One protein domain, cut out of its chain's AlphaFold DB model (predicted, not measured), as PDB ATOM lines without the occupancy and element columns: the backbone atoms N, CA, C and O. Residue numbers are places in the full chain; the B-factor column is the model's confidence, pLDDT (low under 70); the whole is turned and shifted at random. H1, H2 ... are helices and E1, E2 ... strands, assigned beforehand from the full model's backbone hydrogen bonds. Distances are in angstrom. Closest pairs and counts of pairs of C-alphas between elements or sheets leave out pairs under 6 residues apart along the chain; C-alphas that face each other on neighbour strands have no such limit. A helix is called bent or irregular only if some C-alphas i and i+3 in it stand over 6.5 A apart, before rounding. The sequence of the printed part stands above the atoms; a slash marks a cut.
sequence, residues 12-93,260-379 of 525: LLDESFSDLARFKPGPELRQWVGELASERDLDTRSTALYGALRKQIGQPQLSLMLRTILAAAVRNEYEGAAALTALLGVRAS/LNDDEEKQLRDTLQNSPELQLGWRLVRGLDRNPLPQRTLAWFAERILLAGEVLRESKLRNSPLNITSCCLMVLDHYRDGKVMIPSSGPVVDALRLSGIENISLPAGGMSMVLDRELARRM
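Overview. This is residues 12 to 93 and 260 to 379 of the 525 residues of an uncharacterized protein of bacterium (UniProt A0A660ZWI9). Crossed helices fill one end, where H2, H5 and H7 pack round H4, H3 packs on H2 and H5, and H6 packs on H7. H9, near the middle, joins this body to a smaller end, where the long helix H8 and H9 pack beside a two-strand ribbon, E1 and E2, with H10 across H8 near its last residues and H11 across it near its first. The printed part has 202 residues, in the order H1 to H9, E1, H10, E2, H11; the sheet E1 - E2 is antiparallel and the class is mostly helix. The whole is compact, with a radius of gyration of the C-alphas of 17.1 A and spans of 50 by 36 by 30 A.

Along the chain. H1 holds residues 18 to 21, beginning at C-alpha 18 (-7.398, -11.766, -39.555). H2 is 27 to 38, H3 42 to 54, H4 60 to 74 with 21.5 A, and H5 78 to 87. After the cut come H6, 262 to 274, and H7, 276 to 290 with 21.5 A; H7 is irregular, C-alphas 277 and 280 being 7.5 A apart. H8, 295 to 314, spans 28.4 A, and H9 is 324 to 334. E1 is 339 to 343, H10 346 to 355, E2 366 to 370, and H11 373 to 378, ending at C-alpha 378 (-27.983, 0.619, -18.077).

Arrangement. The hub is H4, which touches H1, H2, H5, H7 and H9. Its closest C-alphas to H5, Ala 73 and Gly 80, are 3.9 A apart, at a steep tilt of 59 degrees. H2 and H3 form a helical hairpin, at a shallow tilt of 30 degrees. H3 touches H5, Ser 46 to Ala 86 being the closest C-alphas at 4.4 A. H6 touches H7, the closest C-alphas being Leu 272 and Trp 282, 5.0 A. H9 touches H7, with C-alphas 287 and 332 closest at 4.8 A. H9 touches H8 too, Ala 302 and Cys 327 being closest at 5.0 A. H8 touches H10 with residues 308 to 312 alone and H11 with 296 to 300 alone. In E1 and E2, N 340 and O 369 are within hydrogen-bond range at 2.9 A. Every O i to N i+4 pair is within range in H2, H3, H5, H6, H8, H9, H10 and H11, but 10 of 11 in H4 and 9 of 11 in H7; H1 is too short for one.

Size, cuts and confidence. The C-alphas farthest apart, of Gly 58 and Leu 354, are 50.7 A apart. Residues 94 to 259 are not printed, and C-alphas 93 and 260 are 18.8 A apart across the cut. Of the links printed whole, none is long. Mean pLDDT of the printed part is 93.3; residue 93 alone is under 70.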
ATOM      1  N   LEU A  12     -14.313 -19.284 -29.100       89.12
ATOM      2  CA  LEU A  12     -13.531 -18.304 -28.336       89.12
ATOM      3  C   LEU A  12     -12.056 -18.207 -28.766       89.12
ATOM      4  O   LEU A  12     -11.402 -17.204 -28.474       89.12
ATOM      5  N   LEU A  13     -11.539 -19.210 -29.475       88.06
ATOM      6  CA  LEU A  13     -10.169 -19.273 -29.988       88.06
ATOM      7  C   LEU A  13     -10.091 -19.044 -31.506       88.06
ATOM      8  O   LEU A  13      -8.999 -19.072 -32.067       88.06
ATOM      9  N   ASP A  14     -11.219 -18.802 -32.182       87.19
ATOM     10  CA  ASP A  14     -11.236 -18.562 -33.625       87.19
ATOM     11  C   ASP A  14     -10.598 -17.198 -33.976       87.19
ATOM     12  O   ASP A  14     -10.957 -16.140 -33.434       87.19
ATOM     13  N   GLU A  15      -9.631 -17.238 -34.898       82.56
ATOM     14  CA  GLU A  15      -8.886 -16.093 -35.442       82.56
ATOM     15  C   GLU A  15      -9.030 -15.986 -36.981       82.56
ATOM     16  O   GLU A  15      -8.270 -15.273 -37.648       82.56
ATOM     17  N   SER A  16     -10.029 -16.664 -37.564       81.50
ATOM     18  CA  SER A  16     -10.262 -16.764 -39.016       81.50
ATOM     19  C   SER A  16     -10.493 -15.432 -39.748       81.50
ATOM     20  O   SER A  16     -10.384 -15.376 -40.971       81.50
ATOM     21  N   PHE A  17     -10.747 -14.331 -39.034       82.56
ATOM     22  CA  PHE A  17     -11.055 -13.018 -39.624       82.56
ATOM     23  C   PHE A  17      -9.847 -12.075 -39.763       82.56
ATOM     24  O   PHE A  17     -10.010 -10.901 -40.102       82.56
ATOM     25  N   SER A  18      -8.630 -12.570 -39.524       79.00
ATOM     26  CA  SER A  18      -7.398 -11.766 -39.555       79.00
ATOM     27  C   SER A  18      -7.107 -11.106 -40.911       79.00
ATOM     28  O   SER A  18      -6.563  -9.999 -40.951       79.00
ATOM     29  N   ASP A  19      -7.522 -11.709 -42.027       87.94
ATOM     30  CA  ASP A  19      -7.325 -11.122 -43.358       87.94
ATOM     31  C   ASP A  19      -8.188  -9.880 -43.602       87.94
ATOM     32  O   ASP A  19      -7.760  -8.946 -44.286       87.94
ATOM     33  N   LEU A  20      -9.375  -9.813 -42.995       93.31
ATOM     34  CA  LEU A  20     -10.247  -8.651 -43.126       93.31
ATOM     35  C   LEU A  20      -9.659  -7.427 -42.413       93.31
ATOM     36  O   LEU A  20      -9.758  -6.315 -42.926       93.31
ATOM     37  N   ALA A  21      -8.951  -7.638 -41.299       91.81
ATOM     38  CA  ALA A  21      -8.254  -6.580 -40.566       91.81
ATOM     39  C   ALA A  21      -7.141  -5.899 -41.387       91.81
ATOM     40  O   ALA A  21      -6.747  -4.771 -41.092       91.81
ATOM     41  N   ARG A  22      -6.615  -6.568 -42.423       94.75
ATOM     42  CA  ARG A  22      -5.568  -6.019 -43.303       94.75
ATOM     43  C   ARG A  22      -6.124  -5.103 -44.391       94.75
ATOM     44  O   ARG A  22      -5.354  -4.381 -45.026       94.75
ATOM     45  N   PHE A  23      -7.435  -5.127 -44.627       96.50
ATOM     46  CA  PHE A  23      -8.073  -4.287 -45.632       96.50
ATOM     47  C   PHE A  23      -7.992  -2.807 -45.233       96.50
ATOM     48  O   PHE A  23      -8.420  -2.415 -44.149       96.50
ATOM     49  N   LYS A  24      -7.446  -1.978 -46.129       96.75
ATOM     50  CA  LYS A  24      -7.316  -0.530 -45.936       96.75
ATOM     51  C   LYS A  24      -8.270   0.205 -46.883       96.75
ATOM     52  O   LYS A  24      -7.948   0.336 -48.063       96.75
ATOM     53  N   PRO A  25      -9.425   0.678 -46.394       95.75
ATOM     54  CA  PRO A  25     -10.381   1.406 -47.219       95.75
ATOM     55  C   PRO A  25      -9.829   2.753 -47.708       95.75
ATOM     56  O   PRO A  25      -9.042   3.425 -47.025       95.75
ATOM     57  N   GLY A  26     -10.289   3.172 -48.890       97.56
ATOM     58  CA  GLY A  26     -10.025   4.506 -49.432       97.56
ATOM     59  C   GLY A  26     -10.517   5.624 -48.495       97.56
ATOM     60  O   GLY A  26     -11.362   5.376 -47.633       97.56
ATOM     61  N   PRO A  27      -9.982   6.852 -48.621       97.50
ATOM     62  CA  PRO A  27     -10.316   7.962 -47.725       97.50
ATOM     63  C   PRO A  27     -11.810   8.316 -47.740       97.50
ATOM     64  O   PRO A  27     -12.375   8.540 -46.678       97.50
ATOM     65  N   GLU A  28     -12.462   8.274 -48.905       97.88
ATOM     66  CA  GLU A  28     -13.898   8.564 -49.048       97.88
ATOM     67  C   GLU A  28     -14.770   7.589 -48.246       97.88
ATOM     68  O   GLU A  28     -15.674   7.998 -47.523       97.88
ATOM     69  N   LEU A  29     -14.460   6.290 -48.309       98.00
ATOM     70  CA  LEU A  29     -15.177   5.267 -47.549       98.00
ATOM     71  C   LEU A  29     -14.944   5.410 -46.043       98.00
ATOM     72  O   LEU A  29     -15.872   5.216 -45.266       98.00
ATOM     73  N   ARG A  30     -13.729   5.785 -45.620       97.31
ATOM     74  CA  ARG A  30     -13.444   6.075 -44.205       97.31
ATOM     75  C   ARG A  30     -14.227   7.279 -43.705       97.31
ATOM     76  O   ARG A  30     -14.823   7.198 -42.638       97.31
ATOM     77  N   GLN A  31     -14.252   8.357 -44.485       96.88
ATOM     78  CA  GLN A  31     -15.044   9.540 -44.168       96.88
ATOM     79  C   GLN A  31     -16.526   9.179 -44.040       96.88
ATOM     80  O   GLN A  31     -17.148   9.543 -43.052       96.88
ATOM     81  N   TRP A  32     -17.068   8.401 -44.980       97.62
ATOM     82  CA  TRP A  32     -18.462   7.964 -44.938       97.62
ATOM     83  C   TRP A  32     -18.805   7.149 -43.678       97.62
ATOM     84  O   TRP A  32     -19.822   7.414 -43.040       97.62
ATOM     85  N   VAL A  33     -17.959   6.194 -43.270       97.25
ATOM     86  CA  VAL A  33     -18.189   5.447 -42.017       97.25
ATOM     87  C   VAL A  33     -18.063   6.371 -40.795       97.25
ATOM     88  O   VAL A  33     -18.852   6.242 -39.862       97.25
ATOM     89  N   GLY A  34     -17.153   7.350 -40.816       95.06
ATOM     90  CA  GLY A  34     -17.057   8.380 -39.774       95.06
ATOM     91  C   GLY A  34     -18.297   9.275 -39.681       95.06
ATOM     92  O   GLY A  34     -18.786   9.546 -38.586       95.06
ATOM     93  N   GLU A  35     -18.868   9.673 -40.819       94.94
ATOM     94  CA  GLU A  35     -20.129  10.421 -40.880       94.94
ATOM     95  C   GLU A  35     -21.289   9.596 -40.307       94.94
ATOM     96  O   GLU A  35     -22.052  10.108 -39.488       94.94
ATOM     97  N   LEU A  36     -21.383   8.302 -40.644       94.25
ATOM     98  CA  LEU A  36     -22.362   7.399 -40.025       94.25
ATOM     99  C   LEU A  36     -22.159   7.285 -38.510       94.25
ATOM    100  O   LEU A  36     -23.128   7.319 -37.754       94.25
ATOM    101  N   ALA A  37     -20.916   7.162 -38.051       92.06
ATOM    102  CA  ALA A  37     -20.605   7.052 -36.632       92.06
ATOM    103  C   ALA A  37     -20.964   8.324 -35.850       92.06
ATOM    104  O   ALA A  37     -21.318   8.239 -34.677       92.06
ATOM    105  N   SER A  38     -20.928   9.493 -36.496       86.44
ATOM    106  CA  SER A  38     -21.314  10.765 -35.876       86.44
ATOM    107  C   SER A  38     -22.812  10.872 -35.553       86.44
ATOM    108  O   SER A  38     -23.193  11.653 -34.681       86.44
ATOM    109  N   GLU A  39     -23.662  10.072 -36.208       87.12
ATOM    110  CA  GLU A  39     -25.093  10.007 -35.912       87.12
ATOM    111  C   GLU A  39     -25.332   9.195 -34.636       87.12
ATOM    112  O   GLU A  39     -24.993   8.013 -34.588       87.12
ATOM    113  N   ARG A  40     -25.917   9.806 -33.602       81.19
ATOM    114  CA  ARG A  40     -26.107   9.189 -32.277       81.19
ATOM    115  C   ARG A  40     -27.340   8.287 -32.217       81.19
ATOM    116  O   ARG A  40     -27.313   7.280 -31.511       81.19
ATOM    117  N   ASP A  41     -28.406   8.622 -32.947       81.75
ATOM    118  CA  ASP A  41     -29.632   7.819 -32.963       81.75
ATOM    119  C   ASP A  41     -29.463   6.595 -33.874       81.75
ATOM    120  O   ASP A  41     -29.201   6.722 -35.072       81.75
ATOM    121  N   LEU A  42     -29.639   5.392 -33.316       86.19
ATOM    122  CA  LEU A  42     -29.456   4.147 -34.067       86.19
ATOM    123  C   LEU A  42     -30.398   4.061 -35.274       86.19
ATOM    124  O   LEU A  42     -29.971   3.610 -36.337       86.19
ATOM    125  N   ASP A  43     -31.658   4.473 -35.134       86.00
ATOM    126  CA  ASP A  43     -32.636   4.390 -36.223       86.00
ATOM    127  C   ASP A  43     -32.247   5.314 -37.379       86.00
ATOM    128  O   ASP A  43     -32.255   4.902 -38.543       86.00
ATOM    129  N   THR A  44     -31.838   6.545 -37.066       88.56
ATOM    130  CA  THR A  44     -31.344   7.514 -38.052       88.56
ATOM    131  C   THR A  44     -30.066   7.010 -38.721       88.56
ATOM    132  O   THR A  44     -29.975   7.020 -39.950       88.56
ATOM    133  N   ARG A  45     -29.117   6.468 -37.943       93.56
ATOM    134  CA  ARG A  45     -27.877   5.875 -38.462       93.56
ATOM    135  C   ARG A  45     -28.155   4.693 -39.391       93.56
ATOM    136  O   ARG A  45     -27.585   4.612 -40.476       93.56
ATOM    137  N   SER A  46     -29.054   3.797 -38.991       94.56
ATOM    138  CA  SER A  46     -29.469   2.636 -39.787       94.56
ATOM    139  C   SER A  46     -30.184   3.074 -41.065       94.56
ATOM    140  O   SER A  46     -29.900   2.552 -42.140       94.56
ATOM    141  N   THR A  47     -31.029   4.105 -40.982       94.19
ATOM    142  CA  THR A  47     -31.692   4.710 -42.145       94.19
ATOM    143  C   THR A  47     -30.689   5.298 -43.131       94.19
ATOM    144  O   THR A  47     -30.781   5.044 -44.334       94.19
ATOM    145  N   ALA A  48     -29.695   6.039 -42.639       96.19
ATOM    146  CA  ALA A  48     -28.623   6.588 -43.460       96.19
ATOM    147  C   ALA A  48     -27.769   5.482 -44.105       96.19
ATOM    148  O   ALA A  48     -27.487   5.551 -45.303       96.19
ATOM    149  N   LEU A  49     -27.416   4.442 -43.341       97.88
ATOM    150  CA  LEU A  49     -26.666   3.283 -43.826       97.88
ATOM    151  C   LEU A  49     -27.421   2.572 -44.954       97.88
ATOM    152  O   LEU A  49     -26.913   2.496 -46.071       97.88
ATOM    153  N   TYR A  50     -28.636   2.084 -44.698       97.94
ATOM    154  CA  TYR A  50     -29.400   1.331 -45.694       97.94
ATOM    155  C   TYR A  50     -29.830   2.202 -46.875       97.94
ATOM    156  O   TYR A  50     -29.812   1.733 -48.009       97.94
ATOM    157  N   GLY A  51     -30.106   3.492 -46.660       97.56
ATOM    158  CA  GLY A  51     -30.337   4.446 -47.744       97.56
ATOM    159  C   GLY A  51     -29.114   4.643 -48.649       97.56
ATOM    160  O   GLY A  51     -29.271   4.843 -49.856       97.56
ATOM    161  N   ALA A  52     -27.897   4.566 -48.101       98.06
ATOM    162  CA  ALA A  52     -26.661   4.593 -48.879       98.06
ATOM    163  C   ALA A  52     -26.416   3.260 -49.606       98.06
ATOM    164  O   ALA A  52     -26.144   3.278 -50.806       98.06
ATOM    165  N   LEU A  53     -26.574   2.120 -48.920       98.12
ATOM    166  CA  LEU A  53     -26.410   0.785 -49.514       98.12
ATOM    167  C   LEU A  53     -27.402   0.551 -50.658       98.12
ATOM    168  O   LEU A  53     -26.998   0.087 -51.720       98.12
ATOM    169  N   ARG A  54     -28.666   0.960 -50.490       97.94
ATOM    170  CA  ARG A  54     -29.724   0.863 -51.506       97.94
ATOM    171  C   ARG A  54     -29.321   1.494 -52.838       97.94
ATOM    172  O   ARG A  54     -29.546   0.913 -53.891       97.94
ATOM    173  N   LYS A  55     -28.672   2.662 -52.797       97.88
ATOM    174  CA  LYS A  55     -28.192   3.372 -54.001       97.88
ATOM    175  C   LYS A  55     -27.066   2.632 -54.731       97.88
ATOM    176  O   LYS A  55     -26.782   2.966 -55.876       97.88
ATOM    177  N   GLN A  56     -26.418   1.680 -54.063       98.31
ATOM    178  CA  GLN A  56     -25.274   0.922 -54.566       98.31
ATOM    179  C   GLN A  56     -25.623  -0.535 -54.885       98.31
ATOM    180  O   GLN A  56     -24.750  -1.284 -55.317       98.31
ATOM    181  N   ILE A  57     -26.879  -0.954 -54.703       98.12
ATOM    182  CA  ILE A  57     -27.330  -2.296 -55.078       98.12
ATOM    183  C   ILE A  57     -27.044  -2.543 -56.567       98.12
ATOM    184  O   ILE A  57     -27.316  -1.699 -57.421       98.12
ATOM    185  N   GLY A  58     -26.421  -3.688 -56.860       95.62
ATOM    186  CA  GLY A  58     -25.951  -4.057 -58.199       95.62
ATOM    187  C   GLY A  58     -24.631  -3.406 -58.634       95.62
ATOM    188  O   GLY A  58     -24.146  -3.701 -59.724       95.62
ATOM    189  N   GLN A  59     -24.021  -2.546 -57.808       98.06
ATOM    190  CA  GLN A  59     -22.752  -1.877 -58.113       98.06
ATOM    191  C   GLN A  59     -21.586  -2.491 -57.316       98.06
ATOM    192  O   GLN A  59     -21.759  -2.837 -56.146       98.06
ATOM    193  N   PRO A  60     -20.356  -2.550 -57.874       97.31
ATOM    194  CA  PRO A  60     -19.174  -3.051 -57.155       97.31
ATOM    195  C   PRO A  60     -18.865  -2.291 -55.854       97.31
ATOM    196  O   PRO A  60     -18.274  -2.838 -54.921       97.31
ATOM    197  N   GLN A  61     -19.285  -1.025 -55.784       97.94
ATOM    198  CA  GLN A  61     -19.103  -0.166 -54.619       97.94
ATOM    199  C   GLN A  61     -19.809  -0.709 -53.367       97.94
ATOM    200  O   GLN A  61     -19.315  -0.493 -52.260       97.94
ATOM    201  N   LEU A  62     -20.910  -1.457 -53.521       98.12
ATOM    202  CA  LEU A  62     -21.624  -2.065 -52.397       98.12
ATOM    203  C   LEU A  62     -20.713  -2.990 -51.584       98.12
ATOM    204  O   LEU A  62     -20.629  -2.864 -50.360       98.12
ATOM    205  N   SER A  63     -19.975  -3.872 -52.261       97.94
ATOM    206  CA  SER A  63     -19.054  -4.796 -51.597       97.94
ATOM    207  C   SER A  63     -17.923  -4.055 -50.888       97.94
ATOM    208  O   SER A  63     -17.551  -4.424 -49.775       97.94
ATOM    209  N   LEU A  64     -17.411  -2.968 -51.473       98.12
ATOM    210  CA  LEU A  64     -16.389  -2.130 -50.837       98.12
ATOM    211  C   LEU A  64     -16.916  -1.432 -49.575       98.12
ATOM    212  O   LEU A  64     -16.206  -1.387 -48.568       98.12
ATOM    213  N   MET A  65     -18.152  -0.930 -49.598       98.56
ATOM    214  CA  MET A  65     -18.794  -0.308 -48.435       98.56
ATOM    215  C   MET A  65     -18.988  -1.313 -47.296       98.56
ATOM    216  O   MET A  65     -18.556  -1.056 -46.172       98.56
ATOM    217  N   LEU A  66     -19.558  -2.484 -47.589       98.38
ATOM    218  CA  LEU A  66     -19.774  -3.544 -46.597       98.38
ATOM    219  C   LEU A  66     -18.449  -4.057 -46.021       98.38
ATOM    220  O   LEU A  66     -18.299  -4.178 -44.806       98.38
ATOM    221  N   ARG A  67     -17.447  -4.283 -46.879       97.88
ATOM    222  CA  ARG A  67     -16.107  -4.701 -46.454       97.88
ATOM    223  C   ARG A  67     -15.437  -3.656 -45.566       97.88
ATOM    224  O   ARG A  67     -14.755  -4.027 -44.619       97.88
ATOM    225  N   THR A  68     -15.639  -2.368 -45.848       98.38
ATOM    226  CA  THR A  68     -15.121  -1.263 -45.027       98.38
ATOM    227  C   THR A  68     -15.694  -1.309 -43.615       98.38
ATOM    228  O   THR A  68     -14.922  -1.257 -42.660       98.38
ATOM    229  N   ILE A  69     -17.017  -1.463 -43.479       98.06
ATOM    230  CA  ILE A  69     -17.687  -1.573 -42.172       98.06
ATOM    231  C   ILE A  69     -17.118  -2.753 -41.384       98.06
ATOM    232  O   ILE A  69     -16.680  -2.588 -40.246       98.06
ATOM    233  N   LEU A  70     -17.073  -3.935 -42.005       97.69
ATOM    234  CA  LEU A  70     -16.608  -5.149 -41.340       97.69
ATOM    235  C   LEU A  70     -15.115  -5.076 -40.982       97.69
ATOM    236  O   LEU A  70     -14.734  -5.487 -39.893       97.69
ATOM    237  N   ALA A  71     -14.265  -4.529 -41.854       97.00
ATOM    238  CA  ALA A  71     -12.837  -4.368 -41.576       97.00
ATOM    239  C   ALA A  71     -12.570  -3.375 -40.439       97.00
ATOM    240  O   ALA A  71     -11.701  -3.622 -39.603       97.00
ATOM    241  N   ALA A  72     -13.315  -2.270 -40.381       96.38
ATOM    242  CA  ALA A  72     -13.236  -1.329 -39.271       96.38
ATOM    243  C   ALA A  72     -13.701  -1.985 -37.956       96.38
ATOM    244  O   ALA A  72     -13.007  -1.910 -36.945       96.38
ATOM    245  N   ALA A  73     -14.816  -2.723 -37.985       95.81
ATOM    246  CA  ALA A  73     -15.339  -3.415 -36.809       95.81
ATOM    247  C   ALA A  73     -14.407  -4.537 -36.316       95.81
ATOM    248  O   ALA A  73     -14.172  -4.668 -35.118       95.81
ATOM    249  N   VAL A  74     -13.803  -5.325 -37.212       95.19
ATOM    250  CA  VAL A  74     -12.804  -6.350 -36.848       95.19
ATOM    251  C   VAL A  74     -11.552  -5.731 -36.219       95.19
ATOM    252  O   VAL A  74     -10.921  -6.351 -35.365       95.19
ATOM    253  N   ARG A  75     -11.200  -4.497 -36.592       94.12
ATOM    254  CA  ARG A  75     -10.108  -3.739 -35.964       94.12
ATOM    255  C   ARG A  75     -10.501  -3.084 -34.638       94.12
ATOM    256  O   ARG A  75      -9.662  -2.415 -34.045       94.12
ATOM    257  N   ASN A  76     -11.737  -3.287 -34.171       93.12
ATOM    258  CA  ASN A  76     -12.309  -2.605 -33.010       93.12
ATOM    259  C   ASN A  76     -12.238  -1.072 -33.132       93.12
ATOM    260  O   ASN A  76     -12.098  -0.372 -32.132       93.12
ATOM    261  N   GLU A  77     -12.319  -0.548 -34.360       92.94
ATOM    262  CA  GLU A  77     -12.430   0.891 -34.593       92.94
ATOM    263  C   GLU A  77     -13.832   1.367 -34.198       92.94
ATOM    264  O   GLU A  77     -14.830   0.668 -34.423       92.94
ATOM    265  N   TYR A  78     -13.901   2.574 -33.639       91.81
ATOM    266  CA  TYR A  78     -15.145   3.191 -33.193       91.81
ATOM    267  C   TYR A  78     -16.190   3.226 -34.313       91.81
ATOM    268  O   TYR A  78     -17.315   2.740 -34.164       91.81
ATOM    269  N   GLU A  79     -15.788   3.754 -35.461       94.94
ATOM    270  CA  GLU A  79     -16.647   3.968 -36.611       94.94
ATOM    271  C   GLU A  79     -17.160   2.632 -37.163       94.94
ATOM    272  O   GLU A  79     -18.322   2.503 -37.555       94.94
ATOM    273  N   GLY A  80     -16.309   1.604 -37.111       96.00
ATOM    274  CA  GLY A  80     -16.654   0.238 -37.475       96.00
ATOM    275  C   GLY A  80     -17.717  -0.367 -36.567       96.00
ATOM    276  O   GLY A  80     -18.709  -0.892 -37.067       96.00
ATOM    277  N   ALA A  81     -17.556  -0.261 -35.246       95.25
ATOM    278  CA  ALA A  81     -18.563  -0.733 -34.298       95.25
ATOM    279  C   ALA A  81     -19.891   0.021 -34.458       95.25
ATOM    280  O   ALA A  81     -20.958  -0.597 -34.462       95.25
ATOM    281  N   ALA A  82     -19.838   1.337 -34.671       94.69
ATOM    282  CA  ALA A  82     -21.012   2.167 -34.892       94.69
ATOM    283  C   ALA A  82     -21.795   1.787 -36.156       94.69
ATOM    284  O   ALA A  82     -23.024   1.662 -36.108       94.69
ATOM    285  N   ALA A  83     -21.093   1.559 -37.267       96.94
ATOM    286  CA  ALA A  83     -21.700   1.128 -38.520       96.94
ATOM    287  C   ALA A  83     -22.157  -0.339 -38.477       96.94
ATOM    288  O   ALA A  83     -23.224  -0.656 -39.002       96.94
ATOM    289  N   LEU A  84     -21.414  -1.224 -37.804       97.38
ATOM    290  CA  LEU A  84     -21.832  -2.610 -37.581       97.38
ATOM    291  C   LEU A  84     -23.124  -2.671 -36.762       97.38
ATOM    292  O   LEU A  84     -24.022  -3.440 -37.083       97.38
ATOM    293  N   THR A  85     -23.246  -1.828 -35.739       95.50
ATOM    294  CA  THR A  85     -24.474  -1.711 -34.945       95.50
ATOM    295  C   THR A  85     -25.671  -1.340 -35.822       95.50
ATOM    296  O   THR A  85     -26.724  -1.953 -35.704       95.50
ATOM    297  N   ALA A  86     -25.508  -0.357 -36.715       96.06
ATOM    298  CA  ALA A  86     -26.553   0.042 -37.656       96.06
ATOM    299  C   ALA A  86     -26.901  -1.076 -38.652       96.06
ATOM    300  O   ALA A  86     -28.070  -1.296 -38.960       96.06
ATOM    301  N   LEU A  87     -25.894  -1.822 -39.118       97.38
ATOM    302  CA  LEU A  87     -26.098  -2.985 -39.980       97.38
ATOM    303  C   LEU A  87     -26.910  -4.072 -39.257       97.38
ATOM    304  O   LEU A  87     -27.834  -4.637 -39.828       97.38
ATOM    305  N   LEU A  88     -26.622  -4.325 -37.981       96.50
ATOM    306  CA  LEU A  88     -27.335  -5.302 -37.152       96.50
ATOM    307  C   LEU A  88     -28.550  -4.703 -36.425       96.50
ATOM    308  O   LEU A  88     -29.025  -5.271 -35.442       96.50
ATOM    309  N   GLY A  89     -29.046  -3.553 -36.889       93.31
ATOM    310  CA  GLY A  89     -30.166  -2.848 -36.285       93.31
ATOM    311  C   GLY A  89     -31.432  -3.704 -36.275       93.31
ATOM    312  O   GLY A  89     -31.993  -4.029 -37.324       93.31
ATOM    313  N   VAL A  90     -31.904  -4.030 -35.076       88.56
ATOM    314  CA  VAL A  90     -33.189  -4.689 -34.828       88.56
ATOM    315  C   VAL A  90     -34.016  -3.761 -33.960       88.56
ATOM    316  O   VAL A  90     -33.585  -3.384 -32.863       88.56
ATOM    317  N   ARG A  91     -35.207  -3.398 -34.439       83.25
ATOM    318  CA  ARG A  91     -36.178  -2.699 -33.596       83.25
ATOM    319  C   ARG A  91     -36.726  -3.673 -32.564       83.25
ATOM    320  O   ARG A  91     -36.821  -4.872 -32.826       83.25
ATOM    321  N   ALA A  92     -37.042  -3.173 -31.371       71.94
ATOM    322  CA  ALA A  92     -37.546  -4.026 -30.300       71.94
ATOM    323  C   ALA A  92     -38.763  -4.826 -30.794       71.94
ATOM    324  O   ALA A  92     -39.679  -4.245 -31.376       71.94
ATOM    325  N   SER A  93     -38.767  -6.145 -30.573       69.81
ATOM    326  CA  SER A  93     -39.932  -6.965 -30.908       69.81
ATOM    327  C   SER A  93     -41.153  -6.492 -30.138       69.81
ATOM    328  O   SER A  93     -41.048  -5.980 -29.013       69.81
ATOM    329  N   LEU A 260     -35.420  -1.482 -47.166       96.00
ATOM    330  CA  LEU A 260     -35.276  -2.167 -48.440       96.00
ATOM    331  C   LEU A 260     -36.578  -2.892 -48.765       96.00
ATOM    332  O   LEU A 260     -37.235  -3.423 -47.875       96.00
ATOM    333  N   ASN A 261     -36.951  -2.910 -50.042       96.06
ATOM    334  CA  ASN A 261     -37.981  -3.844 -50.497       96.06
ATOM    335  C   ASN A 261     -37.406  -5.270 -50.619       96.06
ATOM    336  O   ASN A 261     -36.189  -5.456 -50.588       96.06
ATOM    337  N   ASP A 262     -38.275  -6.266 -50.801       95.62
ATOM    338  CA  ASP A 262     -37.884  -7.683 -50.850       95.62
ATOM    339  C   ASP A 262     -36.797  -7.980 -51.906       95.62
ATOM    340  O   ASP A 262     -35.870  -8.751 -51.650       95.62
ATOM    341  N   ASP A 263     -36.867  -7.341 -53.079       97.69
ATOM    342  CA  ASP A 263     -35.891  -7.520 -54.162       97.69
ATOM    343  C   ASP A 263     -34.531  -6.886 -53.827       97.69
ATOM    344  O   ASP A 263     -33.480  -7.481 -54.080       97.69
ATOM    345  N   GLU A 264     -34.535  -5.683 -53.252       98.06
ATOM    346  CA  GLU A 264     -33.345  -4.961 -52.797       98.06
ATOM    347  C   GLU A 264     -32.655  -5.713 -51.650       98.06
ATOM    348  O   GLU A 264     -31.434  -5.893 -51.667       98.06
ATOM    349  N   GLU A 265     -33.430  -6.199 -50.679       97.50
ATOM    350  CA  GLU A 265     -32.928  -7.012 -49.573       97.50
ATOM    351  C   GLU A 265     -32.309  -8.314 -50.090       97.50
ATOM    352  O   GLU A 265     -31.191  -8.671 -49.703       97.50
ATOM    353  N   LYS A 266     -32.990  -9.004 -51.012       97.62
ATOM    354  CA  LYS A 266     -32.469 -10.218 -51.640       97.62
ATOM    355  C   LYS A 266     -31.142  -9.961 -52.353       97.62
ATOM    356  O   LYS A 266     -30.191 -10.701 -52.132       97.62
ATOM    357  N   GLN A 267     -31.035  -8.894 -53.143       98.00
ATOM    358  CA  GLN A 267     -29.789  -8.560 -53.847       98.00
ATOM    359  C   GLN A 267     -28.640  -8.220 -52.887       98.00
ATOM    360  O   GLN A 267     -27.489  -8.605 -53.127       98.00
ATOM    361  N   LEU A 268     -28.929  -7.530 -51.779       98.00
ATOM    362  CA  LEU A 268     -27.942  -7.266 -50.731       98.00
ATOM    363  C   LEU A 268     -27.451  -8.574 -50.087       98.00
ATOM    364  O   LEU A 268     -26.243  -8.773 -49.928       98.00
ATOM    365  N   ARG A 269     -28.375  -9.484 -49.762       97.75
ATOM    366  CA  ARG A 269     -28.074 -10.811 -49.202       97.75
ATOM    367  C   ARG A 269     -27.266 -11.670 -50.170       97.75
ATOM    368  O   ARG A 269     -26.253 -12.233 -49.762       97.75
ATOM    369  N   ASP A 270     -27.642 -11.693 -51.444       98.12
ATOM    370  CA  ASP A 270     -26.910 -12.396 -52.499       98.12
ATOM    371  C   ASP A 270     -25.482 -11.844 -52.636       98.12
ATOM    372  O   ASP A 270     -24.527 -12.606 -52.781       98.12
ATOM    373  N   THR A 271     -25.302 -10.524 -52.522       98.19
ATOM    374  CA  THR A 271     -23.972  -9.891 -52.547       98.19
ATOM    375  C   THR A 271     -23.111 -10.344 -51.365       98.19
ATOM    376  O   THR A 271     -21.950 -10.718 -51.557       98.19
ATOM    377  N   LEU A 272     -23.674 -10.352 -50.150       97.56
ATOM    378  CA  LEU A 272     -23.001 -10.834 -48.939       97.56
ATOM    379  C   LEU A 272     -22.631 -12.321 -49.044       97.56
ATOM    380  O   LEU A 272     -21.523 -12.707 -48.673       97.56
ATOM    381  N   GLN A 273     -23.545 -13.153 -49.548       97.50
ATOM    382  CA  GLN A 273     -23.366 -14.600 -49.656       97.50
ATOM    383  C   GLN A 273     -22.326 -14.981 -50.719       97.50
ATOM    384  O   GLN A 273     -21.507 -15.873 -50.485       97.50
ATOM    385  N   ASN A 274     -22.357 -14.325 -51.880       97.56
ATOM    386  CA  ASN A 274     -21.539 -14.706 -53.034       97.56
ATOM    387  C   ASN A 274     -20.131 -14.095 -53.020       97.56
ATOM    388  O   ASN A 274     -19.266 -14.572 -53.752       97.56
ATOM    389  N   SER A 275     -19.873 -13.076 -52.191       97.38
ATOM    390  CA  SER A 275     -18.553 -12.439 -52.080       97.38
ATOM    391  C   SER A 275     -17.738 -13.075 -50.940       97.38
ATOM    392  O   SER A 275     -18.113 -12.912 -49.774       97.38
ATOM    393  N   PRO A 276     -16.614 -13.771 -51.212       95.62
ATOM    394  CA  PRO A 276     -15.811 -14.429 -50.174       95.62
ATOM    395  C   PRO A 276     -15.364 -13.484 -49.050       95.62
ATOM    396  O   PRO A 276     -15.413 -13.840 -47.874       95.62
ATOM    397  N   GLU A 277     -14.992 -12.251 -49.389       95.31
ATOM    398  CA  GLU A 277     -14.577 -11.214 -48.443       95.31
ATOM    399  C   GLU A 277     -15.711 -10.679 -47.548       95.31
ATOM    400  O   GLU A 277     -15.432 -10.004 -46.556       95.31
ATOM    401  N   LEU A 278     -16.975 -10.974 -47.874       96.62
ATOM    402  CA  LEU A 278     -18.159 -10.565 -47.109       96.62
ATOM    403  C   LEU A 278     -18.818 -11.721 -46.350       96.62
ATOM    404  O   LEU A 278     -19.839 -11.511 -45.696       96.62
ATOM    405  N   GLN A 279     -18.224 -12.917 -46.367       95.56
ATOM    406  CA  GLN A 279     -18.770 -14.092 -45.679       95.56
ATOM    407  C   GLN A 279     -19.042 -13.851 -44.190       95.56
ATOM    408  O   GLN A 279     -20.027 -14.353 -43.648       95.56
ATOM    409  N   LEU A 280     -18.219 -13.039 -43.520       95.56
ATOM    410  CA  LEU A 280     -18.477 -12.629 -42.139       95.56
ATOM    411  C   LEU A 280     -19.783 -11.828 -42.014       95.56
ATOM    412  O   LEU A 280     -20.607 -12.132 -41.155       95.56
ATOM    413  N   GLY A 281     -20.006 -10.856 -42.901       96.69
ATOM    414  CA  GLY A 281     -21.250 -10.086 -42.951       96.69
ATOM    415  C   GLY A 281     -22.465 -10.968 -43.236       96.69
ATOM    416  O   GLY A 281     -23.478 -10.851 -42.552       96.69
ATOM    417  N   TRP A 282     -22.339 -11.913 -44.171       97.38
ATOM    418  CA  TRP A 282     -23.383 -12.904 -44.442       97.38
ATOM    419  C   TRP A 282     -23.738 -13.733 -43.203       97.38
ATOM    420  O   TRP A 282     -24.914 -13.875 -42.868       97.38
ATOM    421  N   ARG A 283     -22.731 -14.255 -42.490       97.06
ATOM    422  CA  ARG A 283     -22.946 -15.034 -41.261       97.06
ATOM    423  C   ARG A 283     -23.652 -14.219 -40.181       97.06
ATOM    424  O   ARG A 283     -24.553 -14.753 -39.542       97.06
ATOM    425  N   LEU A 284     -23.283 -12.951 -40.009       97.31
ATOM    426  CA  LEU A 284     -23.938 -12.058 -39.052       97.31
ATOM    427  C   LEU A 284     -25.404 -11.826 -39.408       97.31
ATOM    428  O   LEU A 284     -26.258 -11.998 -38.549       97.31
ATOM    429  N   VAL A 285     -25.707 -11.495 -40.667       96.44
ATOM    430  CA  VAL A 285     -27.090 -11.272 -41.118       96.44
ATOM    431  C   VAL A 285     -27.923 -12.546 -40.964       96.44
ATOM    432  O   VAL A 285     -29.018 -12.504 -40.416       96.44
ATOM    433  N   ARG A 286     -27.380 -13.712 -41.330       96.12
ATOM    434  CA  ARG A 286     -28.057 -15.000 -41.119       96.12
ATOM    435  C   ARG A 286     -28.259 -15.324 -39.636       96.12
ATOM    436  O   ARG A 286     -29.263 -15.927 -39.259       96.12
ATOM    437  N   GLY A 287     -27.285 -14.980 -38.798       95.44
ATOM    438  CA  GLY A 287     -27.395 -15.084 -37.347       95.44
ATOM    439  C   GLY A 287     -28.497 -14.175 -36.805       95.44
ATOM    440  O   GLY A 287     -29.273 -14.608 -35.959       95.44
ATOM    441  N   LEU A 288     -28.614 -12.963 -37.352       94.44
ATOM    442  CA  LEU A 288     -29.655 -11.992 -37.023       94.44
ATOM    443  C   LEU A 288     -31.048 -12.488 -37.415       94.44
ATOM    444  O   LEU A 288     -31.966 -12.352 -36.621       94.44
ATOM    445  N   ASP A 289     -31.201 -13.118 -38.581       91.50
ATOM    446  CA  ASP A 289     -32.487 -13.698 -38.998       91.50
ATOM    447  C   ASP A 289     -32.958 -14.799 -38.038       91.50
ATOM    448  O   ASP A 289     -34.150 -14.978 -37.808       91.50
ATOM    449  N   ARG A 290     -32.010 -15.559 -37.476       91.81
ATOM    450  CA  ARG A 290     -32.296 -16.633 -36.514       91.81
ATOM    451  C   ARG A 290     -32.563 -16.096 -35.117       91.81
ATOM    452  O   ARG A 290     -33.424 -16.621 -34.422       91.81
ATOM    453  N   ASN A 291     -31.774 -15.112 -34.699       92.25
ATOM    454  CA  ASN A 291     -31.779 -14.544 -33.357       92.25
ATOM    455  C   ASN A 291     -31.764 -13.016 -33.457       92.25
ATOM    456  O   ASN A 291     -30.730 -12.384 -33.228       92.25
ATOM    457  N   PRO A 292     -32.896 -12.404 -33.819       90.88
ATOM    458  CA  PRO A 292     -32.993 -10.962 -33.977       90.88
ATOM    459  C   PRO A 292     -32.994 -10.275 -32.607       90.88
ATOM    460  O   PRO A 292     -34.023 -10.038 -31.976       90.88
ATOM    461  N   LEU A 293     -31.799  -9.965 -32.118       90.81
ATOM    462  CA  LEU A 293     -31.614  -9.371 -30.803       90.81
ATOM    463  C   LEU A 293     -31.639  -7.845 -30.878       90.81
ATOM    464  O   LEU A 293     -30.921  -7.272 -31.699       90.81
ATOM    465  N   PRO A 294     -32.367  -7.160 -29.976       88.94
ATOM    466  CA  PRO A 294     -32.211  -5.724 -29.814       88.94
ATOM    467  C   PRO A 294     -30.758  -5.372 -29.502       88.94
ATOM    468  O   PRO A 294     -30.070  -6.090 -28.770       88.94
ATOM    469  N   GLN A 295     -30.331  -4.208 -29.980       90.62
ATOM    470  CA  GLN A 295     -28.975  -3.688 -29.830       90.62
ATOM    471  C   GLN A 295     -28.402  -3.852 -28.414       90.62
ATOM    472  O   GLN A 295     -27.325  -4.411 -28.256       90.62
ATOM    473  N   ARG A 296     -29.121  -3.401 -27.375       88.50
ATOM    474  CA  ARG A 296     -28.647  -3.465 -25.979       88.50
ATOM    475  C   ARG A 296     -28.445  -4.895 -25.482       88.50
ATOM    476  O   ARG A 296     -27.504  -5.157 -24.743       88.50
ATOM    477  N   THR A 297     -29.307  -5.818 -25.897       91.44
ATOM    478  CA  THR A 297     -29.179  -7.240 -25.560       91.44
ATOM    479  C   THR A 297     -27.954  -7.841 -26.240       91.44
ATOM    480  O   THR A 297     -27.150  -8.491 -25.576       91.44
ATOM    481  N   LEU A 298     -27.781  -7.583 -27.540       94.75
ATOM    482  CA  LEU A 298     -26.613  -8.033 -28.296       94.75
ATOM    483  C   LEU A 298     -25.314  -7.453 -27.714       94.75
ATOM    484  O   LEU A 298     -24.364  -8.196 -27.479       94.75
ATOM    485  N   ALA A 299     -25.307  -6.156 -27.411       93.94
ATOM    486  CA  ALA A 299     -24.189  -5.445 -26.804       93.94
ATOM    487  C   ALA A 299     -23.813  -6.007 -25.425       93.94
ATOM    488  O   ALA A 299     -22.632  -6.209 -25.160       93.94
ATOM    489  N   TRP A 300     -24.796  -6.318 -24.575       94.25
ATOM    490  CA  TRP A 300     -24.549  -6.892 -23.250       94.25
ATOM    491  C   TRP A 300     -23.841  -8.238 -23.325       94.25
ATOM    492  O   TRP A 300     -22.811  -8.435 -22.683       94.25
ATOM    493  N   PHE A 301     -24.334  -9.153 -24.160       96.25
ATOM    494  CA  PHE A 301     -23.653 -10.433 -24.342       96.25
ATOM    495  C   PHE A 301     -22.278 -10.260 -24.999       96.25
ATOM    496  O   PHE A 301     -21.323 -10.918 -24.591       96.25
ATOM    497  N   ALA A 302     -22.157  -9.365 -25.985       96.31
ATOM    498  CA  ALA A 302     -20.888  -9.103 -26.654       96.31
ATOM    499  C   ALA A 302     -19.820  -8.571 -25.684       96.31
ATOM    500  O   ALA A 302     -18.670  -8.991 -25.774       96.31
ATOM    501  N   GLU A 303     -20.193  -7.724 -24.720       94.88
ATOM    502  CA  GLU A 303     -19.296  -7.211 -23.675       94.88
ATOM    503  C   GLU A 303     -18.755  -8.347 -22.805       94.88
ATOM    504  O   GLU A 303     -17.550  -8.448 -22.590       94.88
ATOM    505  N   ARG A 304     -19.626  -9.258 -22.353       95.19
ATOM    506  CA  ARG A 304     -19.206 -10.414 -21.546       95.19
ATOM    507  C   ARG A 304     -18.244 -11.325 -22.314       95.19
ATOM    508  O   ARG A 304     -17.286 -11.831 -21.735       95.19
ATOM    509  N   ILE A 305     -18.458 -11.489 -23.621       96.31
ATOM    510  CA  ILE A 305     -17.554 -12.251 -24.493       96.31
ATOM    511  C   ILE A 305     -16.223 -11.516 -24.694       96.31
ATOM    512  O   ILE A 305     -15.180 -12.165 -24.708       96.31
ATOM    513  N   LEU A 306     -16.224 -10.185 -24.826       94.75
ATOM    514  CA  LEU A 306     -14.989  -9.394 -24.892       94.75
ATOM    515  C   LEU A 306     -14.149  -9.574 -23.620       94.75
ATOM    516  O   LEU A 306     -12.967  -9.895 -23.734       94.75
ATOM    517  N   LEU A 307     -14.769  -9.475 -22.437       93.69
ATOM    518  CA  LEU A 307     -14.106  -9.715 -21.147       93.69
ATOM    519  C   LEU A 307     -13.523 -11.132 -21.062       93.69
ATOM    520  O   LEU A 307     -12.374 -11.317 -20.663       93.69
ATOM    521  N   ALA A 308     -14.278 -12.144 -21.506       94.62
ATOM    522  CA  ALA A 308     -13.769 -13.510 -21.601       94.62
ATOM    523  C   ALA A 308     -12.547 -13.597 -22.537       94.62
ATOM    524  O   ALA A 308     -11.552 -14.236 -22.205       94.62
ATOM    525  N   GLY A 309     -12.579 -12.912 -23.683       94.44
ATOM    526  CA  GLY A 309     -11.450 -12.833 -24.612       94.44
ATOM    527  C   GLY A 309     -10.189 -12.220 -24.009       94.44
ATOM    528  O   GLY A 309      -9.087 -12.693 -24.297       94.44
ATOM    529  N   GLU A 310     -10.333 -11.196 -23.168       93.38
ATOM    530  CA  GLU A 310      -9.213 -10.571 -22.457       93.38
ATOM    531  C   GLU A 310      -8.557 -11.551 -21.481       93.38
ATOM    532  O   GLU A 310      -7.339 -11.733 -21.537       93.38
ATOM    533  N   VAL A 311      -9.354 -12.281 -20.695       94.50
ATOM    534  CA  VAL A 311      -8.860 -13.327 -19.782       94.50
ATOM    535  C   VAL A 311      -8.112 -14.429 -20.533       94.50
ATOM    536  O   VAL A 311      -7.049 -14.884 -20.098       94.50
ATOM    537  N   LEU A 312      -8.623 -14.857 -21.691       94.25
ATOM    538  CA  LEU A 312      -7.964 -15.877 -22.514       94.25
ATOM    539  C   LEU A 312      -6.642 -15.384 -23.104       94.25
ATOM    540  O   LEU A 312      -5.684 -16.156 -23.198       94.25
ATOM    541  N   ARG A 313      -6.563 -14.100 -23.464       93.00
ATOM    542  CA  ARG A 313      -5.317 -13.467 -23.910       93.00
ATOM    543  C   ARG A 313      -4.294 -13.402 -22.775       93.00
ATOM    544  O   ARG A 313      -3.145 -13.785 -22.977       93.00
ATOM    545  N   GLU A 314      -4.697 -12.969 -21.583       93.75
ATOM    546  CA  GLU A 314      -3.827 -12.918 -20.397       93.75
ATOM    547  C   GLU A 314      -3.318 -14.308 -19.994       93.75
ATOM    548  O   GLU A 314      -2.150 -14.480 -19.644       93.75
ATOM    549  N   SER A 315      -4.167 -15.322 -20.162       94.38
ATOM    550  CA  SER A 315      -3.835 -16.733 -19.941       94.38
ATOM    551  C   SER A 315      -3.017 -17.360 -21.079       94.38
ATOM    552  O   SER A 315      -2.718 -18.553 -21.028       94.38
ATOM    553  N   LYS A 316      -2.645 -16.588 -22.113       95.38
ATOM    554  CA  LYS A 316      -1.903 -17.036 -23.310       95.38
ATOM    555  C   LYS A 316      -2.592 -18.155 -24.103       95.38
ATOM    556  O   LYS A 316      -1.937 -18.867 -24.860       95.38
ATOM    557  N   LEU A 317      -3.905 -18.306 -23.948       93.12
ATOM    558  CA  LEU A 317      -4.714 -19.221 -24.758       93.12
ATOM    559  C   LEU A 317      -5.086 -18.600 -26.109       93.12
ATOM    560  O   LEU A 317      -5.432 -19.319 -27.041       93.12
ATOM    561  N   ARG A 318      -4.982 -17.271 -26.226       92.06
ATOM    562  CA  ARG A 318      -5.249 -16.516 -27.451       92.06
ATOM    563  C   ARG A 318      -4.125 -15.516 -27.727       92.06
ATOM    564  O   ARG A 318      -3.624 -14.882 -26.801       92.06
ATOM    565  N   ASN A 319      -3.755 -15.356 -28.998       90.06
ATOM    566  CA  ASN A 319      -2.678 -14.447 -29.412       90.06
ATOM    567  C   ASN A 319      -3.184 -13.023 -29.670       90.06
ATOM    568  O   ASN A 319      -2.466 -12.050 -29.443       90.06
ATOM    569  N   SER A 320      -4.418 -12.900 -30.160       89.06
ATOM    570  CA  SER A 320      -5.060 -11.628 -30.497       89.06
ATOM    571  C   SER A 320      -6.224 -11.304 -29.552       89.06
ATOM    572  O   SER A 320      -6.846 -12.220 -29.018       89.06
ATOM    573  N   PRO A 321      -6.577 -10.025 -29.326       89.81
ATOM    574  CA  PRO A 321      -7.835  -9.702 -28.657       89.81
ATOM    575  C   PRO A 321      -9.032 -10.182 -29.494       89.81
ATOM    576  O   PRO A 321      -8.964 -10.244 -30.725       89.81
ATOM    577  N   LEU A 322     -10.144 -10.504 -28.828       92.56
ATOM    578  CA  LEU A 322     -11.415 -10.673 -29.528       92.56
ATOM    579  C   LEU A 322     -11.838  -9.341 -30.156       92.56
ATOM    580  O   LEU A 322     -11.583  -8.264 -29.612       92.56
ATOM    581  N   ASN A 323     -12.474  -9.422 -31.322       93.62
ATOM    582  CA  ASN A 323     -13.069  -8.258 -31.963       93.62
ATOM    583  C   ASN A 323     -14.590  -8.284 -31.843       93.62
ATOM    584  O   ASN A 323     -15.195  -9.358 -31.771       93.62
ATOM    585  N   ILE A 324     -15.202  -7.100 -31.871       94.94
ATOM    586  CA  ILE A 324     -16.643  -6.951 -31.665       94.94
ATOM    587  C   ILE A 324     -17.467  -7.741 -32.688       94.94
ATOM    588  O   ILE A 324     -18.499  -8.310 -32.346       94.94
ATOM    589  N   THR A 325     -16.976  -7.871 -33.922       95.69
ATOM    590  CA  THR A 325     -17.657  -8.636 -34.974       95.69
ATOM    591  C   THR A 325     -17.734 -10.123 -34.626       95.69
ATOM    592  O   THR A 325     -18.797 -10.734 -34.742       95.69
ATOM    593  N   SER A 326     -16.631 -10.704 -34.145       95.19
ATOM    594  CA  SER A 326     -16.591 -12.086 -33.659       95.19
ATOM    595  C   SER A 326     -17.475 -12.278 -32.429       95.19
ATOM    596  O   SER A 326     -18.187 -13.275 -32.352       95.19
ATOM    597  N   CYS A 327     -17.488 -11.317 -31.502       96.56
ATOM    598  CA  CYS A 327     -18.366 -11.357 -30.335       96.56
ATOM    599  C   CYS A 327     -19.843 -11.368 -30.747       96.56
ATOM    600  O   CYS A 327     -20.569 -12.274 -30.348       96.56
ATOM    601  N   CYS A 328     -20.281 -10.431 -31.598       97.19
ATOM    602  CA  CYS A 328     -21.654 -10.398 -32.109       97.19
ATOM    603  C   CYS A 328     -22.032 -11.705 -32.810       97.19
ATOM    604  O   CYS A 328     -23.114 -12.235 -32.572       97.19
ATOM    605  N   LEU A 329     -21.135 -12.256 -33.633       96.81
ATOM    606  CA  LEU A 329     -21.373 -13.527 -34.310       96.81
ATOM    607  C   LEU A 329     -21.570 -14.679 -33.319       96.81
ATOM    608  O   LEU A 329     -22.509 -15.452 -33.479       96.81
ATOM    609  N   MET A 330     -20.742 -14.773 -32.273       97.00
ATOM    610  CA  MET A 330     -20.907 -15.792 -31.233       97.00
ATOM    611  C   MET A 330     -22.240 -15.644 -30.501       97.00
ATOM    612  O   MET A 330     -22.912 -16.644 -30.265       97.00
ATOM    613  N   VAL A 331     -22.659 -14.418 -30.174       97.31
ATOM    614  CA  VAL A 331     -23.983 -14.190 -29.575       97.31
ATOM    615  C   VAL A 331     -25.077 -14.698 -30.511       97.31
ATOM    616  O   VAL A 331     -25.912 -15.495 -30.095       97.31
ATOM    617  N   LEU A 332     -25.059 -14.286 -31.779       96.50
ATOM    618  CA  LEU A 332     -26.102 -14.631 -32.746       96.50
ATOM    619  C   LEU A 332     -26.130 -16.129 -33.095       96.50
ATOM    620  O   LEU A 332     -27.208 -16.680 -33.311       96.50
ATOM    621  N   ASP A 333     -24.984 -16.812 -33.121       95.69
ATOM    622  CA  ASP A 333     -24.916 -18.255 -33.386       95.69
ATOM    623  C   ASP A 333     -25.399 -19.081 -32.171       95.69
ATOM    624  O   ASP A 333     -26.043 -20.124 -32.347       95.69
ATOM    625  N   HIS A 334     -25.165 -18.594 -30.944       96.69
ATOM    626  CA  HIS A 334     -25.336 -19.361 -29.701       96.69
ATOM    627  C   HIS A 334     -26.444 -18.870 -28.748       96.69
ATOM    628  O   HIS A 334     -26.617 -19.454 -27.673       96.69
ATOM    629  N   TYR A 335     -27.196 -17.825 -29.100       95.75
ATOM    630  CA  TYR A 335     -28.316 -17.328 -28.294       95.75
ATOM    631  C   TYR A 335     -29.548 -18.235 -28.397       95.75
ATOM    632  O   TYR A 335     -29.992 -18.529 -29.502       95.75
ATOM    633  N   ARG A 336     -30.136 -18.641 -27.271       92.88
ATOM    634  CA  ARG A 336     -31.433 -19.330 -27.166       92.88
ATOM    635  C   ARG A 336     -32.113 -18.932 -25.856       92.88
ATOM    636  O   ARG A 336     -31.458 -18.912 -24.819       92.88
ATOM    637  N   ASP A 337     -33.402 -18.607 -25.901       87.12
ATOM    638  CA  ASP A 337     -34.260 -18.417 -24.717       87.12
ATOM    639  C   ASP A 337     -33.681 -17.480 -23.635       87.12
ATOM    640  O   ASP A 337     -33.687 -17.778 -22.442       87.12
ATOM    641  N   GLY A 338     -33.127 -16.331 -24.041       88.12
ATOM    642  CA  GLY A 338     -32.539 -15.362 -23.103       88.12
ATOM    643  C   GLY A 338     -31.145 -15.733 -22.590       88.12
ATOM    644  O   GLY A 338     -30.640 -15.086 -21.668       88.12
ATOM    645  N   LYS A 339     -30.515 -16.749 -23.181       94.94
ATOM    646  CA  LYS A 339     -29.229 -17.301 -22.765       94.94
ATOM    647  C   LYS A 339     -28.277 -17.451 -23.949       94.94
ATOM    648  O   LYS A 339     -28.697 -17.800 -25.042       94.94
ATOM    649  N   VAL A 340     -26.981 -17.252 -23.733       96.94
ATOM    650  CA  VAL A 340     -25.930 -17.577 -24.712       96.94
ATOM    651  C   VAL A 340     -25.096 -18.738 -24.181       96.94
ATOM    652  O   VAL A 340     -24.592 -18.673 -23.058       96.94
ATOM    653  N   MET A 341     -24.963 -19.794 -24.988       96.94
ATOM    654  CA  MET A 341     -24.240 -21.027 -24.651       96.94
ATOM    655  C   MET A 341     -23.113 -21.289 -25.650       96.94
ATOM    656  O   MET A 341     -23.347 -21.834 -26.730       96.94
ATOM    657  N   ILE A 342     -21.887 -20.925 -25.285       96.31
ATOM    658  CA  ILE A 342     -20.716 -21.082 -26.146       96.31
ATOM    659  C   ILE A 342     -19.958 -22.343 -25.716       96.31
ATOM    660  O   ILE A 342     -19.528 -22.421 -24.565       96.31
ATOM    661  N   PRO A 343     -19.793 -23.348 -26.594       95.38
ATOM    662  CA  PRO A 343     -19.012 -24.535 -26.270       95.38
ATOM    663  C   PRO A 343     -17.548 -24.150 -26.038       95.38
ATOM    664  O   PRO A 343     -16.997 -23.308 -26.749       95.38
ATOM    665  N   SER A 344     -16.924 -24.747 -25.023       93.88
ATOM    666  CA  SER A 344     -15.558 -24.406 -24.620       93.88
ATOM    667  C   SER A 344     -14.815 -25.616 -24.063       93.88
ATOM    668  O   SER A 344     -15.404 -26.494 -23.429       93.88
ATOM    669  N   SER A 345     -13.510 -25.662 -24.306       94.19
ATOM    670  CA  SER A 345     -12.608 -26.694 -23.819       94.19
ATOM    671  C   SER A 345     -12.298 -26.510 -22.330       94.19
ATOM    672  O   SER A 345     -12.487 -25.437 -21.757       94.19
ATOM    673  N   GLY A 346     -11.802 -27.574 -21.689       93.25
ATOM    674  CA  GLY A 346     -11.384 -27.545 -20.280       93.25
ATOM    675  C   GLY A 346     -10.420 -26.394 -19.953       93.25
ATOM    676  O   GLY A 346     -10.733 -25.622 -19.052       93.25
ATOM    677  N   PRO A 347      -9.324 -26.195 -20.716       94.12
ATOM    678  CA  PRO A 347      -8.387 -25.094 -20.476       94.12
ATOM    679  C   PRO A 347      -9.033 -23.703 -20.513       94.12
ATOM    680  O   PRO A 347      -8.719 -22.858 -19.675       94.12
ATOM    681  N   VAL A 348      -9.953 -23.466 -21.452       94.12
ATOM    682  CA  VAL A 348     -10.688 -22.195 -21.565       94.12
ATOM    683  C   VAL A 348     -11.612 -22.003 -20.366       94.12
ATOM    684  O   VAL A 348     -11.603 -20.946 -19.741       94.12
ATOM    685  N   VAL A 349     -12.364 -23.039 -19.989       94.12
ATOM    686  CA  VAL A 349     -13.243 -23.010 -18.813       94.12
ATOM    687  C   VAL A 349     -12.452 -22.764 -17.525       94.12
ATOM    688  O   VAL A 349     -12.889 -21.977 -16.686       94.12
ATOM    689  N   ASP A 350     -11.295 -23.399 -17.362       93.81
ATOM    690  CA  ASP A 350     -10.459 -23.243 -16.173       93.81
ATOM    691  C   ASP A 350      -9.869 -21.830 -16.080       93.81
ATOM    692  O   ASP A 350      -9.923 -21.221 -15.009       93.81
ATOM    693  N   ALA A 351      -9.406 -21.262 -17.199       94.31
ATOM    694  CA  ALA A 351      -8.948 -19.873 -17.259       94.31
ATOM    695  C   ALA A 351     -10.065 -18.883 -16.882       94.31
ATOM    696  O   ALA A 351      -9.872 -18.012 -16.031       94.31
ATOM    697  N   LEU A 352     -11.266 -19.053 -17.445       94.12
ATOM    698  CA  LEU A 352     -12.414 -18.198 -17.126       94.12
ATOM    699  C   LEU A 352     -12.856 -18.352 -15.665       94.12
ATOM    700  O   LEU A 352     -13.201 -17.361 -15.021       94.12
ATOM    701  N   ARG A 353     -12.796 -19.564 -15.100       93.06
ATOM    702  CA  ARG A 353     -13.174 -19.811 -13.700       93.06
ATOM    703  C   ARG A 353     -12.278 -19.053 -12.725       93.06
ATOM    704  O   ARG A 353     -12.781 -18.549 -11.726       93.06
ATOM    705  N   LEU A 354     -10.982 -18.952 -13.022       91.25
ATOM    706  CA  LEU A 354     -10.021 -18.221 -12.192       91.25
ATOM    707  C   LEU A 354     -10.251 -16.705 -12.208       91.25
ATOM    708  O   LEU A 354      -9.962 -16.043 -11.216       91.25
ATOM    709  N   SER A 355     -10.787 -16.165 -13.303       91.06
ATOM    710  CA  SER A 355     -11.035 -14.723 -13.444       91.06
ATOM    711  C   SER A 355     -12.271 -14.212 -12.697       91.06
ATOM    712  O   SER A 355     -12.341 -13.031 -12.377       91.06
ATOM    713  N   GLY A 356     -13.249 -15.082 -12.420       89.94
ATOM    714  CA  GLY A 356     -14.458 -14.708 -11.682       89.94
ATOM    715  C   GLY A 356     -15.351 -13.677 -12.386       89.94
ATOM    716  O   GLY A 356     -15.991 -12.885 -11.700       89.94
ATOM    717  N   ILE A 357     -15.406 -13.664 -13.728       89.06
ATOM    718  CA  ILE A 357     -16.255 -12.716 -14.472       89.06
ATOM    719  C   ILE A 357     -17.722 -12.857 -14.039       89.06
ATOM    720  O   ILE A 357     -18.334 -13.922 -14.165       89.06
ATOM    721  N   GLU A 358     -18.305 -11.755 -13.572       87.56
ATOM    722  CA  GLU A 358     -19.709 -11.696 -13.170       87.56
ATOM    723  C   GLU A 358     -20.656 -12.045 -14.329       87.56
ATOM    724  O   GLU A 358     -20.432 -11.671 -15.485       87.56
ATOM    725  N   ASN A 359     -21.768 -12.709 -13.999       87.94
ATOM    726  CA  ASN A 359     -22.820 -13.124 -14.936       87.94
ATOM    727  C   ASN A 359     -22.387 -14.166 -15.985       87.94
ATOM    728  O   ASN A 359     -23.120 -14.426 -16.944       87.94
ATOM    729  N   ILE A 360     -21.237 -14.815 -15.774       91.38
ATOM    730  CA  ILE A 360     -20.806 -15.987 -16.532       91.38
ATOM    731  C   ILE A 360     -20.877 -17.225 -15.634       91.38
ATOM    732  O   ILE A 360     -20.260 -17.311 -14.577       91.38
ATOM    733  N   SER A 361     -21.634 -18.217 -16.089       93.88
ATOM    734  CA  SER A 361     -21.658 -19.571 -15.535       93.88
ATOM    735  C   SER A 361     -20.824 -20.494 -16.417       93.88
ATOM    736  O   SER A 361     -20.808 -20.357 -17.639       93.88
ATOM    737  N   LEU A 362     -20.130 -21.447 -15.800       94.75
ATOM    738  CA  LEU A 362     -19.183 -22.334 -16.479       94.75
ATOM    739  C   LEU A 362     -19.577 -23.804 -16.267       94.75
ATOM    740  O   LEU A 362     -18.927 -24.507 -15.483       94.75
ATOM    741  N   PRO A 363     -20.686 -24.265 -16.883       92.81
ATOM    742  CA  PRO A 363     -21.068 -25.672 -16.847       92.81
ATOM    743  C   PRO A 363     -20.023 -26.548 -17.555       92.81
ATOM    744  O   PRO A 363     -19.180 -26.068 -18.313       92.81
ATOM    745  N   ALA A 364     -20.087 -27.862 -17.328       87.62
ATOM    746  CA  ALA A 364     -19.217 -28.802 -18.025       87.62
ATOM    747  C   ALA A 364     -19.381 -28.657 -19.553       87.62
ATOM    748  O   ALA A 364     -20.476 -28.839 -20.081       87.62
ATOM    749  N   GLY A 365     -18.289 -28.324 -20.246       87.44
ATOM    750  CA  GLY A 365     -18.241 -28.228 -21.708       87.44
ATOM    751  C   GLY A 365     -18.557 -26.856 -22.313       87.44
ATOM    752  O   GLY A 365     -18.692 -26.769 -23.535       87.44
ATOM    753  N   GLY A 366     -18.675 -25.780 -21.524       93.62
ATOM    754  CA  GLY A 366     -18.859 -24.458 -22.122       93.62
ATOM    755  C   GLY A 366     -18.973 -23.270 -21.179       93.62
ATOM    756  O   GLY A 366     -18.962 -23.387 -19.956       93.62
ATOM    757  N   MET A 367     -19.129 -22.111 -21.809       95.44
ATOM    758  CA  MET A 367     -19.447 -20.831 -21.199       95.44
ATOM    759  C   MET A 367     -20.933 -20.512 -21.393       95.44
ATOM    760  O   MET A 367     -21.494 -20.684 -22.475       95.44
ATOM    761  N   SER A 368     -21.582 -20.044 -20.332       96.12
ATOM    762  CA  SER A 368     -23.028 -19.859 -20.260       96.12
ATOM    763  C   SER A 368     -23.361 -18.506 -19.642       96.12
ATOM    764  O   SER A 368     -22.957 -18.222 -18.517       96.12
ATOM    765  N   MET A 369     -24.135 -17.682 -20.339       96.44
ATOM    766  CA  MET A 369     -24.521 -16.342 -19.882       96.44
ATOM    767  C   MET A 369     -26.035 -16.200 -19.943       96.44
ATOM    768  O   MET A 369     -26.631 -16.536 -20.965       96.44
ATOM    769  N   VAL A 370     -26.653 -15.696 -18.877       94.75
ATOM    770  CA  VAL A 370     -28.093 -15.394 -18.826       94.75
ATOM    771  C   VAL A 370     -28.257 -13.884 -18.857       94.75
ATOM    772  O   VAL A 370     -27.559 -13.191 -18.124       94.75
ATOM    773  N   LEU A 371     -29.155 -13.379 -19.704       91.44
ATOM    774  CA  LEU A 371     -29.363 -11.943 -19.869       91.44
ATOM    775  C   LEU A 371     -29.763 -11.273 -18.549       91.44
ATOM    776  O   LEU A 371     -30.883 -11.464 -18.067       91.44
ATOM    777  N   ASP A 372     -28.910 -10.386 -18.045       89.31
ATOM    778  CA  ASP A 372     -29.317  -9.407 -17.042       89.31
ATOM    779  C   ASP A 372     -29.979  -8.213 -17.744       89.31
ATOM    780  O   ASP A 372     -29.325  -7.328 -18.305       89.31
ATOM    781  N   ARG A 373     -31.315  -8.197 -17.730       83.19
ATOM    782  CA  ARG A 373     -32.109  -7.147 -18.383       83.19
ATOM    783  C   ARG A 373     -31.893  -5.770 -17.752       83.19
ATOM    784  O   ARG A 373     -32.053  -4.772 -18.450       83.19
ATOM    785  N   GLU A 374     -31.583  -5.687 -16.460       78.00
ATOM    786  CA  GLU A 374     -31.386  -4.406 -15.779       78.00
ATOM    787  C   GLU A 374     -30.023  -3.811 -16.129       78.00
ATOM    788  O   GLU A 374     -29.943  -2.633 -16.488       78.00
ATOM    789  N   LEU A 375     -28.969  -4.630 -16.117       81.50
ATOM    790  CA  LEU A 375     -27.637  -4.198 -16.538       81.50
ATOM    791  C   LEU A 375     -27.594  -3.864 -18.031       81.50
ATOM    792  O   LEU A 375     -27.098  -2.798 -18.388       81.50
ATOM    793  N   ALA A 376     -28.186  -4.693 -18.899       84.88
ATOM    794  CA  ALA A 376     -28.260  -4.420 -20.338       84.88
ATOM    795  C   ALA A 376     -28.940  -3.069 -20.650       84.88
ATOM    796  O   ALA A 376     -28.519  -2.332 -21.546       84.88
ATOM    797  N   ARG A 377     -29.971  -2.695 -19.878       73.81
ATOM    798  CA  ARG A 377     -30.640  -1.385 -19.996       73.81
ATOM    799  C   ARG A 377     -29.755  -0.219 -19.574       73.81
ATOM    800  O   ARG A 377     -29.851   0.856 -20.150       73.81
ATOM    801  N   ARG A 378     -28.881  -0.424 -18.591       71.25
ATOM    802  CA  ARG A 378     -27.983   0.619 -18.077       71.25
ATOM    803  C   ARG A 378     -26.681   0.751 -18.852       71.25
ATOM    804  O   ARG A 378     -25.940   1.691 -18.584       71.25
ATOM    805  N   MET A 379     -26.408  -0.143 -19.802       76.00
ATOM    806  CA  MET A 379     -25.172  -0.079 -20.574       76.00
ATOM    807  C   MET A 379     -25.030   1.268 -21.295       76.00
ATOM    808  O   MET A 379     -25.940   1.659 -22.042       76.00
TER     809      MET A 379